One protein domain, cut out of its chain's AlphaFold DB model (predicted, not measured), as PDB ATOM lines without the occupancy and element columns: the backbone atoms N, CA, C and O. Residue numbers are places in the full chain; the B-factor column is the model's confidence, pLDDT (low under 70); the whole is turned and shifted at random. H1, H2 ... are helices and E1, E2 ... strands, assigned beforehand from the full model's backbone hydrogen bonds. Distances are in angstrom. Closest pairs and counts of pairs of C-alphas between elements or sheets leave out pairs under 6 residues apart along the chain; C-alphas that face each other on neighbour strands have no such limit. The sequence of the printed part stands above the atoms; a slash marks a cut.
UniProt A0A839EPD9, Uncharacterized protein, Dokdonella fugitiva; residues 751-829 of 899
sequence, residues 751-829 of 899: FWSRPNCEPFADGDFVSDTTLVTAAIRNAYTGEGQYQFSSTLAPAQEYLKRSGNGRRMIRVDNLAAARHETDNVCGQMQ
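AT A GLANCE: This is residues 751 to 829 of the 899 residues of an uncharacterized protein of Dokdonella fugitiva (UniProt A0A839EPD9). A small sheet of three strands sits in the middle of an elongated, loose model, with the longer helix H2 over one face and the short helix H1 over E2 on the opposite face. Two long loops, residues 756 to 773 and 790 to 806, reach out toward opposite ends of the longest axis. The printed part has 79 residues, with two named helices and three named strands in the order E1, H1, E2, E3, H2. The sheet, in the order E2, E1, E3, is mixed, and the class is mixed, helices and strands, with under half of the residues in named elements. The radius of gyration of the C-alphas is 15.3 A, and the spans are 47 by 25 by 20 A.

HOW THE PARTS SIT: E1, residues 751 to 755, is the inner strand. E2, residues 784 to 789, is its antiparallel neighbour, with N 751 and O 788 within hydrogen-bond range at 2.8 A. E3, residues 807 to 809, is its parallel neighbour, with N 752 and O 807 at 2.8 A. H1, residues 774 to 781, is on the sheet over E2; the closest C-alphas are those of Ala 779 and Gln 785, 4.3 A apart. H2, residues 814 to 827, is on the opposite face at a height over the sheet of 8.9 A; its closest C-alpha pair with E1 is Ser 753 and Ala 817, 6.3 A. On the local plane H2 stands at 29 degrees to E1, only just along the strands. H1 and H2 are apart. In both helices every O i to N i+4 pair is within hydrogen-bond range.

IN THESE COORDINATES: E1 begins at C-alpha 751, (40.309, -11.384, 23.930). E2 is 13.6 A long. H2, 20.2 A long, ends at C-alpha 827, (43.337, -0.520, 13.072).

THE WHOLE: The farthest C-alphas, Asp 768 and Glu 797, are 48.1 A apart. The printed part has no cut. The links E1 to H1 and E2 to E3 are long. Residues 767 to 772 have pLDDT under 70.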
ATOM      1  N   PHE A 751      39.001 -10.748  23.805       91.50
ATOM      2  CA  PHE A 751      40.309 -11.384  23.930       91.50
ATOM      3  C   PHE A 751      40.492 -12.100  25.269       91.50
ATOM      4  O   PHE A 751      39.834 -11.793  26.270       91.50
ATOM      5  N   TRP A 752      41.429 -13.043  25.259       91.50
ATOM      6  CA  TRP A 752      41.969 -13.727  26.425       91.50
ATOM      7  C   TRP A 752      43.456 -13.407  26.608       91.50
ATOM      8  O   TRP A 752      44.165 -13.145  25.638       91.50
ATOM      9  N   SER A 753      43.936 -13.459  27.850       89.75
ATOM     10  CA  SER A 753      45.362 -13.404  28.215       89.75
ATOM     11  C   SER A 753      45.646 -14.395  29.342       89.75
ATOM     12  O   SER A 753      44.712 -14.803  30.043       89.75
ATOM     13  N   ARG A 754      46.927 -14.763  29.513       88.62
ATOM     14  CA  ARG A 754      47.395 -15.845  30.393       88.62
ATOM     15  C   ARG A 754      46.715 -17.166  30.042       88.62
ATOM     16  O   ARG A 754      45.820 -17.586  30.777       88.62
ATOM     17  N   PRO A 755      47.067 -17.769  28.894       88.44
ATOM     18  CA  PRO A 755      46.453 -19.015  28.459       88.44
ATOM     19  C   PRO A 755      46.631 -20.085  29.533       88.44
ATOM     20  O   PRO A 755      47.746 -20.311  30.005       88.44
ATOM     21  N   ASN A 756      45.539 -20.748  29.897       89.50
ATOM     22  CA  ASN A 756      45.615 -21.964  30.687       89.50
ATOM     23  C   ASN A 756      46.023 -23.088  29.744       89.50
ATOM     24  O   ASN A 756      45.335 -23.369  28.765       89.50
ATOM     25  N   CYS A 757      47.154 -23.710  30.048       88.62
ATOM     26  CA  CYS A 757      47.701 -24.815  29.276       88.62
ATOM     27  C   CYS A 757      46.727 -25.987  29.230       88.62
ATOM     28  O   CYS A 757      46.475 -26.539  28.165       88.62
ATOM     29  N   GLU A 758      46.122 -26.294  30.374       88.75
ATOM     30  CA  GLU A 758      44.967 -27.164  30.432       88.75
ATOM     31  C   GLU A 758      43.898 -26.574  31.369       88.75
ATOM     32  O   GLU A 758      44.134 -26.436  32.572       88.75
ATOM     33  N   PRO A 759      42.702 -26.227  30.869       89.12
ATOM     34  CA  PRO A 759      41.617 -25.753  31.721       89.12
ATOM     35  C   PRO A 759      41.125 -26.828  32.698       89.12
ATOM     36  O   PRO A 759      41.069 -28.017  32.360       89.12
ATOM     37  N   PHE A 760      40.742 -26.415  33.905       87.31
ATOM     38  CA  PHE A 760      40.099 -27.289  34.890       87.31
ATOM     39  C   PHE A 760      38.650 -27.577  34.499       87.31
ATOM     40  O   PHE A 760      37.937 -26.709  33.998       87.31
ATOM     41  N   ALA A 761      38.197 -28.794  34.767       87.06
ATOM     42  CA  ALA A 761      36.790 -29.141  34.808       87.06
ATOM     43  C   ALA A 761      36.226 -28.871  36.210       87.06
ATOM     44  O   ALA A 761      36.952 -28.854  37.203       87.06
ATOM     45  N   ASP A 762      34.904 -28.727  36.319       80.25
ATOM     46  CA  ASP A 762      34.246 -28.486  37.613       80.25
ATOM     47  C   ASP A 762      34.545 -29.577  38.658       80.25
ATOM     48  O   ASP A 762      34.576 -29.289  39.856       80.25
ATOM     49  N   GLY A 763      34.784 -30.814  38.205       82.25
ATOM     50  CA  GLY A 763      35.137 -31.958  39.050       82.25
ATOM     51  C   GLY A 763      36.601 -32.013  39.494       82.25
ATOM     52  O   GLY A 763      36.919 -32.834  40.346       82.25
ATOM     53  N   ASP A 764      37.474 -31.155  38.956       85.06
ATOM     54  CA  ASP A 764      38.905 -31.140  39.290       85.06
ATOM     55  C   ASP A 764      39.222 -30.329  40.548       85.06
ATOM     56  O   ASP A 764      40.328 -30.397  41.076       85.06
ATOM     57  N   PHE A 765      38.277 -29.518  41.018       81.19
ATOM     58  CA  PHE A 765      38.479 -28.691  42.198       81.19
ATOM     59  C   PHE A 765      38.199 -29.467  43.479       81.19
ATOM     60  O   PHE A 765      37.238 -30.236  43.555       81.19
ATOM     61  N   VAL A 766      38.945 -29.145  44.538       72.00
ATOM     62  CA  VAL A 766      38.563 -29.544  45.893       72.00
ATOM     63  C   VAL A 766      37.119 -29.113  46.181       72.00
ATOM     64  O   VAL A 766      36.646 -28.044  45.764       72.00
ATOM     65  N   SER A 767      36.392 -29.957  46.913       64.88
ATOM     66  CA  SER A 767      35.002 -29.689  47.299       64.88
ATOM     67  C   SER A 767      34.872 -28.489  48.248       64.88
ATOM     68  O   SER A 767      33.785 -27.922  48.385       64.88
ATOM     69  N   ASP A 768      35.981 -28.047  48.848       58.22
ATOM     70  CA  ASP A 768      36.046 -26.848  49.673       58.22
ATOM     71  C   ASP A 768      36.052 -25.563  48.818       58.22
ATOM     72  O   ASP A 768      37.057 -25.123  48.254       58.22
ATOM     73  N   THR A 769      34.884 -24.929  48.734       53.31
ATOM     74  CA  THR A 769      34.674 -23.669  47.997       53.31
ATOM     75  C   THR A 769      35.314 -22.444  48.659       53.31
ATOM     76  O   THR A 769      35.355 -21.377  48.041       53.31
ATOM     77  N   THR A 770      35.821 -22.567  49.891       54.78
ATOM     78  CA  THR A 770      36.475 -21.461  50.607       54.78
ATOM     79  C   THR A 770      37.933 -21.287  50.184       54.78
ATOM     80  O   THR A 770      38.386 -20.153  50.020       54.78
ATOM     81  N   LEU A 771      38.628 -22.394  49.904       56.66
ATOM     82  CA  LEU A 771      39.993 -22.403  49.372       56.66
ATOM     83  C   LEU A 771      40.026 -22.004  47.890       56.66
ATOM     84  O   LEU A 771      40.876 -21.214  47.478       56.66
ATOM     85  N   VAL A 772      39.056 -22.482  47.102       68.00
ATOM     86  CA  VAL A 772      38.939 -22.160  45.671       68.00
ATOM     87  C   VAL A 772      37.699 -21.310  45.411       68.00
ATOM     88  O   VAL A 772      36.618 -21.816  45.087       68.00
ATOM     89  N   THR A 773      37.874 -19.992  45.532       70.31
ATOM     90  CA  THR A 773      36.806 -19.007  45.292       70.31
ATOM     91  C   THR A 773      36.228 -19.113  43.873       70.31
ATOM     92  O   THR A 773      36.917 -19.513  42.935       70.31
ATOM     93  N   ALA A 774      34.981 -18.672  43.673       74.44
ATOM     94  CA  ALA A 774      34.339 -18.671  42.351       74.44
ATOM     95  C   ALA A 774      35.135 -17.892  41.283       74.44
ATOM     96  O   ALA A 774      35.139 -18.271  40.115       74.44
ATOM     97  N   ALA A 775      35.841 -16.828  41.679       74.25
ATOM     98  CA  ALA A 775      36.713 -16.082  40.775       74.25
ATOM     99  C   ALA A 775      37.904 -16.928  40.292       74.25
ATOM    100  O   ALA A 775      38.234 -16.884  39.112       74.25
ATOM    101  N   ILE A 776      38.502 -17.725  41.184       74.06
ATOM    102  CA  ILE A 776      39.600 -18.645  40.849       74.06
ATOM    103  C   ILE A 776      39.085 -19.776  39.960       74.06
ATOM    104  O   ILE A 776      39.691 -20.048  38.929       74.06
ATOM    105  N   ARG A 777      37.929 -20.374  40.293       80.56
ATOM    106  CA  ARG A 777      37.308 -21.404  39.442       80.56
ATOM    107  C   ARG A 777      37.102 -20.885  38.023       80.56
ATOM    108  O   ARG A 777      37.598 -21.496  37.091       80.56
ATOM    109  N   ASN A 778      36.489 -19.712  37.866       82.75
ATOM    110  CA  ASN A 778      36.280 -19.100  36.550       82.75
ATOM    111  C   ASN A 778      37.589 -18.801  35.802       82.75
ATOM    112  O   ASN A 778      37.626 -18.897  34.578       82.75
ATOM    113  N   ALA A 779      38.649 -18.417  36.519       82.50
ATOM    114  CA  ALA A 779      39.954 -18.167  35.917       82.50
ATOM    115  C   ALA A 779      40.634 -19.459  35.439       82.50
ATOM    116  O   ALA A 779      41.405 -19.402  34.491       82.50
ATOM    117  N   TYR A 780      40.373 -20.602  36.080       84.44
ATOM    118  CA  TYR A 780      41.025 -21.885  35.784       84.44
ATOM    119  C   TYR A 780      40.224 -22.766  34.822       84.44
ATOM    120  O   TYR A 780      40.811 -23.563  34.099       84.44
ATOM    121  N   THR A 781      38.898 -22.624  34.785       89.25
ATOM    122  CA  THR A 781      38.034 -23.361  33.848       89.25
ATOM    123  C   THR A 781      38.011 -22.753  32.445       89.25
ATOM    124  O   THR A 781      37.636 -23.425  31.488       89.25
ATOM    125  N   GLY A 782      38.396 -21.480  32.300       88.06
ATOM    126  CA  GLY A 782      38.497 -20.807  31.004       88.06
ATOM    127  C   GLY A 782      39.760 -21.176  30.220       88.06
ATOM    128  O   GLY A 782      40.729 -21.685  30.775       88.06
ATOM    129  N   GLU A 783      39.786 -20.842  28.928       88.56
ATOM    130  CA  GLU A 783      40.983 -20.983  28.074       88.56
ATOM    131  C   GLU A 783      42.136 -20.062  28.508       88.56
ATOM    132  O   GLU A 783      43.294 -20.316  28.191       88.56
ATOM    133  N   GLY A 784      41.842 -18.985  29.239       89.38
ATOM    134  CA  GLY A 784      42.840 -18.120  29.859       89.38
ATOM    135  C   GLY A 784      42.330 -17.526  31.165       89.38
ATOM    136  O   GLY A 784      41.131 -17.538  31.440       89.38
ATOM    137  N   GLN A 785      43.228 -16.978  31.977       87.69
ATOM    138  CA  GLN A 785      42.857 -16.450  33.295       87.69
ATOM    139  C   GLN A 785      42.123 -15.107  33.213       87.69
ATOM    140  O   GLN A 785      41.328 -14.776  34.096       87.69
ATOM    141  N   TYR A 786      42.364 -14.327  32.154       89.50
ATOM    142  CA  TYR A 786      41.743 -13.017  31.978       89.50
ATOM    143  C   TYR A 786      40.961 -12.916  30.679       89.50
ATOM    144  O   TYR A 786      41.514 -13.074  29.596       89.50
ATOM    145  N   GLN A 787      39.688 -12.545  30.807       91.00
ATOM    146  CA  GLN A 787      38.838 -12.106  29.703       91.00
ATOM    147  C   GLN A 787      38.789 -10.589  29.674       91.00
ATOM    148  O   GLN A 787      38.587  -9.944  30.708       91.00
ATOM    149  N   PHE A 788      38.904 -10.008  28.489       90.81
ATOM    150  CA  PHE A 788      38.694  -8.581  28.318       90.81
ATOM    151  C   PHE A 788      38.239  -8.259  26.898       90.81
ATOM    152  O   PHE A 788      38.254  -9.101  26.003       90.81
ATOM    153  N   SER A 789      37.790  -7.026  26.704       91.25
ATOM    154  CA  SER A 789      37.467  -6.498  25.385       91.25
ATOM    155  C   SER A 789      38.173  -5.170  25.187       91.25
ATOM    156  O   SER A 789      38.383  -4.442  26.164       91.25
ATOM    157  N   SER A 790      38.534  -4.862  23.941       89.56
ATOM    158  CA  SER A 790      38.995  -3.514  23.612       89.56
ATOM    159  C   SER A 790      37.877  -2.507  23.878       89.56
ATOM    160  O   SER A 790      36.694  -2.793  23.674       89.56
ATOM    161  N   THR A 791      38.257  -1.314  24.329       87.75
ATOM    162  CA  THR A 791      37.319  -0.187  24.483       87.75
ATOM    163  C   THR A 791      37.159   0.630  23.201       87.75
ATOM    164  O   THR A 791      36.293   1.502  23.131       87.75
ATOM    165  N   LEU A 792      37.972   0.350  22.177       87.38
ATOM    166  CA  LEU A 792      37.954   1.063  20.908       87.38
ATOM    167  C   LEU A 792      36.782   0.587  20.046       87.38
ATOM    168  O   LEU A 792      36.648  -0.599  19.743       87.38
ATOM    169  N   ALA A 793      35.928   1.525  19.636       87.62
ATOM    170  CA  ALA A 793      34.798   1.230  18.765       87.62
ATOM    171  C   ALA A 793      35.282   1.012  17.319       87.62
ATOM    172  O   ALA A 793      35.898   1.927  16.765       87.62
ATOM    173  N   PRO A 794      35.015  -0.153  16.700       88.81
ATOM    174  CA  PRO A 794      35.351  -0.374  15.301       88.81
ATOM    175  C   PRO A 794      34.397   0.399  14.377       88.81
ATOM    176  O   PRO A 794      33.313   0.823  14.788       88.81
ATOM    177  N   ALA A 795      34.783   0.545  13.109       86.00
ATOM    178  CA  ALA A 795      33.940   1.121  12.069       86.00
ATOM    179  C   ALA A 795      32.629   0.333  11.906       86.00
ATOM    180  O   ALA A 795      32.549  -0.864  12.211       86.00
ATOM    181  N   GLN A 796      31.591   1.002  11.395       86.12
ATOM    182  CA  GLN A 796      30.239   0.446  11.300       86.12
ATOM    183  C   GLN A 796      30.196  -0.872  10.504       86.12
ATOM    184  O   GLN A 796      29.424  -1.774  10.830       86.12
ATOM    185  N   GLU A 797      31.058  -1.007   9.500       84.50
ATOM    186  CA  GLU A 797      31.200  -2.170   8.626       84.50
ATOM    187  C   GLU A 797      31.679  -3.429   9.367       84.50
ATOM    188  O   GLU A 797      31.286  -4.546   9.014       84.50
ATOM    189  N   TYR A 798      32.472  -3.256  10.428       87.06
ATOM    190  CA  TYR A 798      33.058  -4.349  11.209       87.06
ATOM    191  C   TYR A 798      32.262  -4.688  12.470       87.06
ATOM    192  O   TYR A 798      32.554  -5.684  13.131       87.06
ATOM    193  N   LEU A 799      31.219  -3.918  12.811       85.75
ATOM    194  CA  LEU A 799      30.412  -4.162  14.013       85.75
ATOM    195  C   LEU A 799      29.833  -5.580  14.051       85.75
ATOM    196  O   LEU A 799      29.850  -6.215  15.104       85.75
ATOM    197  N   LYS A 800      29.406  -6.120  12.901       85.62
ATOM    198  CA  LYS A 800      28.912  -7.507  12.796       85.62
ATOM    199  C   LYS A 800      29.971  -8.560  13.158       85.62
ATOM    200  O   LYS A 800      29.603  -9.668  13.523       85.62
ATOM    201  N   ARG A 801      31.260  -8.221  13.033       84.50
ATOM    202  CA  ARG A 801      32.411  -9.092  13.325       84.50
ATOM    203  C   ARG A 801      32.916  -8.928  14.759       84.50
ATOM    204  O   ARG A 801      33.504  -9.849  15.297       84.50
ATOM    205  N   SER A 802      32.617  -7.815  15.434       79.12
ATOM    206  CA  SER A 802      33.045  -7.581  16.830       79.12
ATOM    207  C   SER A 802      32.612  -8.672  17.829       79.12
ATOM    208  O   SER A 802      33.262  -8.852  18.855       79.12
ATOM    209  N   GLY A 803      31.540  -9.412  17.516       73.31
ATOM    210  CA  GLY A 803      31.044 -10.550  18.295       73.31
ATOM    211  C   GLY A 803      31.591 -11.919  17.878       73.31
ATOM    212  O   GLY A 803      31.085 -12.927  18.367       73.31
ATOM    213  N   ASN A 804      32.574 -11.976  16.973       85.38
ATOM    214  CA  ASN A 804      33.296 -13.208  16.663       85.38
ATOM    215  C   ASN A 804      33.951 -13.786  17.933       85.38
ATOM    216  O   ASN A 804      34.150 -13.080  18.926       85.38
ATOM    217  N   GLY A 805      34.295 -15.079  17.889       84.31
ATOM    218  CA  GLY A 805      34.902 -15.795  19.013       84.31
ATOM    219  C   GLY A 805      36.087 -15.050  19.633       84.31
ATOM    220  O   GLY A 805      36.802 -14.310  18.953       84.31
ATOM    221  N   ARG A 806      36.275 -15.228  20.945       88.00
ATOM    222  CA  ARG A 806      37.392 -14.604  21.659       88.00
ATOM    223  C   ARG A 806      38.715 -15.110  21.106       88.00
ATOM    224  O   ARG A 806      38.853 -16.301  20.845       88.00
ATOM    225  N   ARG A 807      39.702 -14.223  21.006       87.69
ATOM    226  CA  ARG A 807      41.050 -14.595  20.574       87.69
ATOM    227  C   ARG A 807      42.035 -14.638  21.734       87.69
ATOM    228  O   ARG A 807      42.028 -13.759  22.591       87.69
ATOM    229  N   MET A 808      42.907 -15.642  21.746       88.88
ATOM    230  CA  MET A 808      43.968 -15.768  22.742       88.88
ATOM    231  C   MET A 808      45.181 -14.897  22.393       88.88
ATOM    232  O   MET A 808      45.738 -15.025  21.305       88.88
ATOM    233  N   ILE A 809      45.621 -14.059  23.335       87.88
ATOM    234  CA  ILE A 809      46.934 -13.404  23.320       87.88
ATOM    235  C   ILE A 809      47.819 -14.133  24.334       87.88
ATOM    236  O   ILE A 809      47.626 -14.011  25.547       87.88
ATOM    237  N   ARG A 810      48.773 -14.929  23.838       88.06
ATOM    238  CA  ARG A 810      49.612 -15.831  24.645       88.06
ATOM    239  C   ARG A 810      50.775 -15.097  25.334       88.06
ATOM    240  O   ARG A 810      51.935 -15.418  25.122       88.06
ATOM    241  N   VAL A 811      50.439 -14.106  26.149       86.69
ATOM    242  CA  VAL A 811      51.390 -13.303  26.930       86.69
ATOM    243  C   VAL A 811      50.954 -13.321  28.389       86.69
ATOM    244  O   VAL A 811      49.751 -13.208  28.676       86.69
ATOM    245  N   ASP A 812      51.909 -13.448  29.313       87.25
ATOM    246  CA  ASP A 812      51.605 -13.488  30.744       87.25
ATOM    247  C   ASP A 812      51.273 -12.099  31.310       87.25
ATOM    248  O   ASP A 812      50.452 -11.935  32.217       87.25
ATOM    249  N   ASN A 813      51.875 -11.049  30.760       85.06
ATOM    250  CA  ASN A 813      51.595  -9.679  31.170       85.06
ATOM    251  C   ASN A 813      50.243  -9.178  30.614       85.06
ATOM    252  O   ASN A 813      50.092  -8.913  29.423       85.06
ATOM    253  N   LEU A 814      49.259  -8.949  31.489       85.25
ATOM    254  CA  LEU A 814      47.935  -8.458  31.080       85.25
ATOM    255  C   LEU A 814      47.975  -7.053  30.451       85.25
ATOM    256  O   LEU A 814      47.192  -6.762  29.546       85.25
ATOM    257  N   ALA A 815      48.859  -6.166  30.920       84.69
ATOM    258  CA  ALA A 815      48.975  -4.819  30.360       84.69
ATOM    259  C   ALA A 815      49.488  -4.869  28.913       84.69
ATOM    260  O   ALA A 815      48.982  -4.139  28.062       84.69
ATOM    261  N   ALA A 816      50.415  -5.792  28.635       82.06
ATOM    262  CA  ALA A 816      50.890  -6.100  27.290       82.06
ATOM    263  C   ALA A 816      49.753  -6.542  26.370       82.06
ATOM    264  O   ALA A 816      49.532  -5.963  25.308       82.06
ATOM    265  N   ALA A 817      48.994  -7.545  26.818       86.69
ATOM    266  CA  ALA A 817      47.920  -8.124  26.027       86.69
ATOM    267  C   ALA A 817      46.824  -7.094  25.704       86.69
ATOM    268  O   ALA A 817      46.287  -7.084  24.596       86.69
ATOM    269  N   ARG A 818      46.522  -6.191  26.648       87.56
ATOM    270  CA  ARG A 818      45.583  -5.077  26.434       87.56
ATOM    271  C   ARG A 818      46.107  -4.057  25.436       87.56
ATOM    272  O   ARG A 818      45.364  -3.680  24.538       87.56
ATOM    273  N   HIS A 819      47.364  -3.647  25.575       83.88
ATOM    274  CA  HIS A 819      47.989  -2.724  24.634       83.88
ATOM    275  C   HIS A 819      47.940  -3.276  23.204       83.88
ATOM    276  O   HIS A 819      47.559  -2.564  22.281       83.88
ATOM    277  N   GLU A 820      48.244  -4.562  23.022       81.56
ATOM    278  CA  GLU A 820      48.216  -5.168  21.691       81.56
ATOM    279  C   GLU A 820      46.805  -5.347  21.134       81.56
ATOM    280  O   GLU A 820      46.554  -5.082  19.960       81.56
ATOM    281  N   THR A 821      45.855  -5.698  21.994       86.25
ATOM    282  CA  THR A 821      44.432  -5.728  21.643       86.25
ATOM    283  C   THR A 821      43.943  -4.367  21.158       86.25
ATOM    284  O   THR A 821      43.297  -4.279  20.115       86.25
ATOM    285  N   ASP A 822      44.277  -3.292  21.872       86.25
ATOM    286  CA  ASP A 822      43.893  -1.941  21.473       86.25
ATOM    287  C   ASP A 822      44.617  -1.502  20.193       86.25
ATOM    288  O   ASP A 822      44.005  -0.853  19.350       86.25
ATOM    289  N   ASN A 823      45.863  -1.928  19.965       80.50
ATOM    290  CA  ASN A 823      46.533  -1.696  18.685       80.50
ATOM    291  C   ASN A 823      45.757  -2.339  17.527       80.50
ATOM    292  O   ASN A 823      45.426  -1.650  16.564       80.50
ATOM    293  N   VAL A 824      45.415  -3.630  17.626       79.75
ATOM    294  CA  VAL A 824      44.678  -4.351  16.572       79.75
ATOM    295  C   VAL A 824      43.265  -3.793  16.385       79.75
ATOM    296  O   VAL A 824      42.808  -3.627  15.256       79.75
ATOM    297  N   CYS A 825      42.549  -3.458  17.459       85.31
ATOM    298  CA  CYS A 825      41.216  -2.863  17.338       85.31
ATOM    299  C   CYS A 825      41.262  -1.424  16.801       85.31
ATOM    300  O   CYS A 825      40.389  -1.042  16.021       85.31
ATOM    301  N   GLY A 826      42.298  -0.654  17.145       82.88
ATOM    302  CA  GLY A 826      42.564   0.689  16.621       82.88
ATOM    303  C   GLY A 826      42.659   0.712  15.095       82.88
ATOM    304  O   GLY A 826      42.127   1.603  14.432       82.88
ATOM    305  N   GLN A 827      43.238  -0.342  14.519       77.69
ATOM    306  CA  GLN A 827      43.337  -0.520  13.072       77.69
ATOM    307  C   GLN A 827      41.964  -0.537  12.375       77.69
ATOM    308  O   GLN A 827      41.818  -0.014  11.267       77.69
ATOM    309  N   MET A 828      40.938  -1.056  13.044       83.25
ATOM    310  CA  MET A 828      39.597  -1.230  12.484       83.25
ATOM    311  C   MET A 828      38.618  -0.114  12.863       83.25
ATOM    312  O   MET A 828      37.422  -0.252  12.620       83.25
ATOM    313  N   GLN A 829      39.078   1.009  13.424       84.25
ATOM    314  CA  GLN A 829      38.208   2.162  13.722       84.25
ATOM    315  C   GLN A 829      37.734   2.913  12.471       84.25
ATOM    316  O   GLN A 829      36.754   3.654  12.525       84.25
TER     317      GLN A 829